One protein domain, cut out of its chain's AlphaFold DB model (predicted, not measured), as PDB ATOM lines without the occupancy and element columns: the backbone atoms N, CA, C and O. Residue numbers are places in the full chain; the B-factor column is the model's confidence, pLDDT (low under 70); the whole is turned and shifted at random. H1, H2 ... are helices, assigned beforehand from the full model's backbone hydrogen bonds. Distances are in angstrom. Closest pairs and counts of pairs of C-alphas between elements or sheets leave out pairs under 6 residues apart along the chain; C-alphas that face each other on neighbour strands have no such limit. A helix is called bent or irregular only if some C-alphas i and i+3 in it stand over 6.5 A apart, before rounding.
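What this domain is: This is residues 2 to 44 of the 79 residues of the protein "Hypothetical protein" of Rotaria magnacalcarata (UniProt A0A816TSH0). Two short helices, H1 and H2, sit apart at opposite ends of the longest axis, and the middle between them is made of unnamed stretches of chain. There residues 2 to 3 run side by side with residues 23 to 24 of the long link, a short parallel pairing. The printed part has 43 residues with two named helices, H1 then H2, and no named strand; its class is all helix, with under half of the residues, 20 of 43, in named elements. The whole is compact, with a radius of gyration of the C-alphas of 10.5 A and spans of 27 by 19 by 18 A.

Where its parts are: Start at C-alpha 2 at (196.555, 275.135, 148.168) and go on to C-alpha 10 at (182.976, 275.617, 158.285), where H1 begins. H1 holds residues 10 to 18 and measures 12.5 A from first to last C-alpha. Look next for H2, residues 30 to 40, the longest helix, which runs 15.4 A to C-alpha 40 at (189.856, 270.021, 136.678).

How they stand to each other: Compare the C-alphas of H1 with those of H2 and you will find the two helices apart, with no C-alpha of the one within 8 A of the other. Between them, look at residues 23 to 24, which pair in parallel with residues 2 to 3. In H1 and H2 every O i to N i+4 pair is within hydrogen-bond range. Neither helix is bent or irregular.

The domain as a whole: The two C-alphas farthest apart are those of Glu 19 and Lys 39, at 27.3 A. The C-alphas of Val 2 and Gly 44, the first and last printed, are 17.3 A apart. The link from H1 to H2 is long, with 11 residues, and the printed part has no cut. Read the B-factor column for the pLDDT: its mean over the printed part is 77.5, and residues 6 to 10 are under 70.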
ATOM      1  N   VAL A   2     197.789 274.445 147.768       78.69
ATOM      2  CA  VAL A   2     196.555 275.135 148.168       78.69
ATOM      3  C   VAL A   2     195.482 274.072 148.401       78.69
ATOM      4  O   VAL A   2     195.239 273.269 147.508       78.69
ATOM      5  N   SER A   3     194.871 274.048 149.584       77.75
ATOM      6  CA  SER A   3     193.745 273.172 149.914       77.75
ATOM      7  C   SER A   3     192.426 273.810 149.487       77.75
ATOM      8  O   SER A   3     192.210 275.008 149.682       77.75
ATOM      9  N   VAL A   4     191.543 273.007 148.905       76.94
ATOM     10  CA  VAL A   4     190.193 273.410 148.510       76.94
ATOM     11  C   VAL A   4     189.222 272.471 149.212       76.94
ATOM     12  O   VAL A   4     189.260 271.260 149.003       76.94
ATOM     13  N   SER A   5     188.383 273.013 150.092       71.75
ATOM     14  CA  SER A   5     187.459 272.208 150.887       71.75
ATOM     15  C   SER A   5     186.093 272.078 150.232       71.75
ATOM     16  O   SER A   5     185.403 273.079 150.032       71.75
ATOM     17  N   CYS A   6     185.656 270.836 150.027       64.88
ATOM     18  CA  CYS A   6     184.302 270.527 149.565       64.88
ATOM     19  C   CYS A   6     183.292 270.342 150.723       64.88
ATOM     20  O   CYS A   6     182.095 270.224 150.493       64.88
ATOM     21  N   ASN A   7     183.755 270.337 151.981       66.12
ATOM     22  CA  ASN A   7     182.906 270.098 153.155       66.12
ATOM     23  C   ASN A   7     181.830 271.166 153.310       66.12
ATOM     24  O   ASN A   7     182.138 272.346 153.203       66.12
ATOM     25  N   GLU A   8     180.605 270.785 153.667       63.41
ATOM     26  CA  GLU A   8     179.489 271.716 153.885       63.41
ATOM     27  C   GLU A   8     179.609 272.526 155.191       63.41
ATOM     28  O   GLU A   8     178.994 273.584 155.305       63.41
ATOM     29  N   ASN A   9     180.453 272.089 156.136       69.19
ATOM     30  CA  ASN A   9     180.594 272.705 157.457       69.19
ATOM     31  C   ASN A   9     181.918 273.470 157.637       69.19
ATOM     32  O   ASN A   9     182.998 272.935 157.376       69.19
ATOM     33  N   SER A  10     181.828 274.709 158.125       68.75
ATOM     34  CA  SER A  10     182.976 275.617 158.285       68.75
ATOM     35  C   SER A  10     183.864 275.280 159.490       68.75
ATOM     36  O   SER A  10     185.082 275.395 159.392       68.75
ATOM     37  N   GLU A  11     183.289 274.788 160.593       72.56
ATOM     38  CA  GLU A  11     184.052 274.387 161.789       72.56
ATOM     39  C   GLU A  11     184.986 273.207 161.501       72.56
ATOM     40  O   GLU A  11     186.166 273.240 161.840       72.56
ATOM     41  N   SER A  12     184.489 272.193 160.789       71.56
ATOM     42  CA  SER A  12     185.291 271.027 160.398       71.56
ATOM     43  C   SER A  12     186.394 271.376 159.393       71.56
ATOM     44  O   SER A  12     187.395 270.669 159.313       71.56
ATOM     45  N   PHE A  13     186.225 272.451 158.616       73.31
ATOM     46  CA  PHE A  13     187.275 272.966 157.742       73.31
ATOM     47  C   PHE A  13     188.386 273.657 158.536       73.31
ATOM     48  O   PHE A  13     189.554 273.405 158.260       73.31
ATOM     49  N   ASP A  14     188.034 274.493 159.515       71.31
ATOM     50  CA  ASP A  14     189.008 275.250 160.306       71.31
ATOM     51  C   ASP A  14     189.904 274.330 161.150       71.31
ATOM     52  O   ASP A  14     191.123 274.499 161.163       71.31
ATOM     53  N   GLU A  15     189.329 273.302 161.782       76.50
ATOM     54  CA  GLU A  15     190.112 272.308 162.532       76.50
ATOM     55  C   GLU A  15     191.048 271.506 161.620       76.50
ATOM     56  O   GLU A  15     192.239 271.397 161.903       76.50
ATOM     57  N   TYR A  16     190.546 271.027 160.477       72.56
ATOM     58  CA  TYR A  16     191.349 270.274 159.507       72.56
ATOM     59  C   TYR A  16     192.451 271.129 158.865       72.56
ATOM     60  O   TYR A  16     193.540 270.644 158.563       72.56
ATOM     61  N   PHE A  17     192.186 272.422 158.663       71.31
ATOM     62  CA  PHE A  17     193.148 273.362 158.103       71.31
ATOM     63  C   PHE A  17     194.266 273.716 159.088       71.31
ATOM     64  O   PHE A  17     195.415 273.850 158.670       71.31
ATOM     65  N   LYS A  18     193.964 273.831 160.387       76.12
ATOM     66  CA  LYS A  18     194.967 274.126 161.427       76.12
ATOM     67  C   LYS A  18     196.091 273.096 161.489       76.12
ATOM     68  O   LYS A  18     197.211 273.452 161.843       76.12
ATOM     69  N   GLU A  19     195.812 271.846 161.133       74.12
ATOM     70  CA  GLU A  19     196.812 270.774 161.113       74.12
ATOM     71  C   GLU A  19     197.694 270.782 159.851       74.12
ATOM     72  O   GLU A  19     198.642 270.002 159.749       74.12
ATOM     73  N   MET A  20     197.427 271.669 158.884       77.06
ATOM     74  CA  MET A  20     198.079 271.652 157.577       77.06
ATOM     75  C   MET A  20     198.953 272.895 157.320       77.06
ATOM     76  O   MET A  20     198.479 274.022 157.424       77.06
ATOM     77  N   PRO A  21     200.221 272.737 156.887       78.94
ATOM     78  CA  PRO A  21     201.144 273.858 156.668       78.94
ATOM     79  C   PRO A  21     200.920 274.616 155.345       78.94
ATOM     80  O   PRO A  21     201.675 275.534 155.012       78.94
ATOM     81  N   TRP A  22     199.934 274.220 154.539       81.38
ATOM     82  CA  TRP A  22     199.659 274.820 153.233       81.38
ATOM     83  C   TRP A  22     198.550 275.869 153.288       81.38
ATOM     84  O   TRP A  22     197.788 275.947 154.238       81.38
ATOM     85  N   LYS A  23     198.453 276.705 152.247       80.50
ATOM     86  CA  LYS A  23     197.383 277.709 152.134       80.50
ATOM     87  C   LYS A  23     196.058 277.010 151.821       80.50
ATOM     88  O   LYS A  23     196.077 275.942 151.223       80.50
ATOM     89  N   ALA A  24     194.920 277.606 152.155       81.25
ATOM     90  CA  ALA A  24     193.621 277.118 151.700       81.25
ATOM     91  C   ALA A  24     192.818 278.221 151.021       81.25
ATOM     92  O   ALA A  24     193.010 279.409 151.291       81.25
ATOM     93  N   LEU A  25     191.936 277.808 150.117       82.00
ATOM     94  CA  LEU A  25     190.902 278.672 149.578       82.00
ATOM     95  C   LEU A  25     189.933 279.034 150.719       82.00
ATOM     96  O   LEU A  25     189.517 278.131 151.449       82.00
ATOM     97  N   PRO A  26     189.576 280.318 150.899       79.88
ATOM     98  CA  PRO A  26     188.607 280.712 151.910       79.88
ATOM     99  C   PRO A  26     187.299 279.944 151.732       79.88
ATOM    100  O   PRO A  26     186.776 279.847 150.625       79.88
ATOM    101  N   PHE A  27     186.737 279.444 152.831       72.06
ATOM    102  CA  PHE A  27     185.479 278.694 152.806       72.06
ATOM    103  C   PHE A  27     184.318 279.490 152.182       72.06
ATOM    104  O   PHE A  27     183.414 278.911 151.584       72.06
ATOM    105  N   SER A  28     184.350 280.821 152.291       77.50
ATOM    106  CA  SER A  28     183.371 281.726 151.679       77.50
ATOM    107  C   SER A  28     183.390 281.704 150.145       77.50
ATOM    108  O   SER A  28     182.356 281.944 149.527       77.50
ATOM    109  N   ASP A  29     184.520 281.367 149.517       82.44
ATOM    110  CA  ASP A  29     184.699 281.309 148.060       82.44
ATOM    111  C   ASP A  29     184.264 279.947 147.482       82.44
ATOM    112  O   ASP A  29     184.991 279.276 146.742       82.44
ATOM    113  N   ARG A  30     183.038 279.527 147.815       80.62
ATOM    114  CA  ARG A  30     182.441 278.262 147.348       80.62
ATOM    115  C   ARG A  30     182.326 278.178 145.838       80.62
ATOM    116  O   ARG A  30     182.628 277.145 145.258       80.62
ATOM    117  N   ASP A  31     181.924 279.277 145.215       84.88
ATOM    118  CA  ASP A  31     181.759 279.359 143.769       84.88
ATOM    119  C   ASP A  31     183.078 279.049 143.047       84.88
ATOM    120  O   ASP A  31     183.132 278.255 142.111       84.88
ATOM    121  N   ARG A  32     184.189 279.565 143.587       85.00
ATOM    122  CA  ARG A  32     185.528 279.276 143.080       85.00
ATOM    123  C   ARG A  32     185.942 277.827 143.331       85.00
ATOM    124  O   ARG A  32     186.608 277.249 142.480       85.00
ATOM    125  N   SER A  33     185.543 277.231 144.455       82.75
ATOM    126  CA  SER A  33     185.733 275.796 144.712       82.75
ATOM    127  C   SER A  33     185.022 274.937 143.663       82.75
ATOM    128  O   SER A  33     185.640 274.028 143.114       82.75
ATOM    129  N   THR A  34     183.760 275.242 143.347       83.12
ATOM    130  CA  THR A  34     182.985 274.522 142.323       83.12
ATOM    131  C   THR A  34     183.604 274.693 140.940       83.12
ATOM    132  O   THR A  34     183.892 273.697 140.285       83.12
ATOM    133  N   GLN A  35     183.932 275.928 140.547       86.81
ATOM    134  CA  GLN A  35     184.601 276.204 139.271       86.81
ATOM    135  C   GLN A  35     185.930 275.451 139.130       86.81
ATOM    136  O   GLN A  35     186.265 274.997 138.040       86.81
ATOM    137  N   LEU A  36     186.710 275.325 140.210       84.19
ATOM    138  CA  LEU A  36     187.953 274.547 140.200       84.19
ATOM    139  C   LEU A  36     187.665 273.048 140.053       84.19
ATOM    140  O   LEU A  36     188.331 272.393 139.256       84.19
ATOM    141  N   GLY A  37     186.668 272.522 140.767       83.06
ATOM    142  CA  GLY A  37     186.233 271.132 140.628       83.06
ATOM    143  C   GLY A  37     185.820 270.800 139.194       83.06
ATOM    144  O   GLY A  37     186.337 269.849 138.619       83.06
ATOM    145  N   GLU A  38     184.980 271.632 138.577       85.38
ATOM    146  CA  GLU A  38     184.546 271.460 137.184       85.38
ATOM    147  C   GLU A  38     185.701 271.628 136.192       85.38
ATOM    148  O   GLU A  38     185.865 270.817 135.282       85.38
ATOM    149  N   LYS A  39     186.547 272.650 136.380       85.31
ATOM    150  CA  LYS A  39     187.683 272.933 135.492       85.31
ATOM    151  C   LYS A  39     188.683 271.783 135.440       85.31
ATOM    152  O   LYS A  39     189.277 271.548 134.390       85.31
ATOM    153  N   TYR A  40     188.902 271.118 136.569       83.25
ATOM    154  CA  TYR A  40     189.856 270.021 136.678       83.25
ATOM    155  C   TYR A  40     189.201 268.632 136.672       83.25
ATOM    156  O   TYR A  40     189.912 267.645 136.823       83.25
ATOM    157  N   GLY A  41     187.881 268.542 136.479       83.12
ATOM    158  CA  GLY A  41     187.162 267.267 136.396       83.12
ATOM    159  C   GLY A  41     187.174 266.458 137.697       83.12
ATOM    160  O   GLY A  41     187.250 265.235 137.658       83.12
ATOM    161  N   VAL A  42     187.137 267.116 138.857       82.69
ATOM    162  CA  VAL A  42     187.131 266.435 140.159       82.69
ATOM    163  C   VAL A  42     185.746 265.855 140.438       82.69
ATOM    164  O   VAL A  42     184.828 266.584 140.806       82.69
ATOM    165  N   GLU A  43     185.611 264.537 140.314       76.88
ATOM    166  CA  GLU A  43     184.348 263.822 140.573       76.88
ATOM    167  C   GLU A  43     184.236 263.256 142.002       76.88
ATOM    168  O   GLU A  43     183.155 262.853 142.432       76.88
ATOM    169  N   GLY A  44     185.327 263.233 142.775       76.00
ATOM    170  CA  GLY A  44     185.339 262.662 144.122       76.00
ATOM    171  C   GLY A  44     186.494 263.153 144.990       76.00
ATOM    172  O   GLY A  44     187.459 263.736 144.502       76.00
TER     173      GLY A  44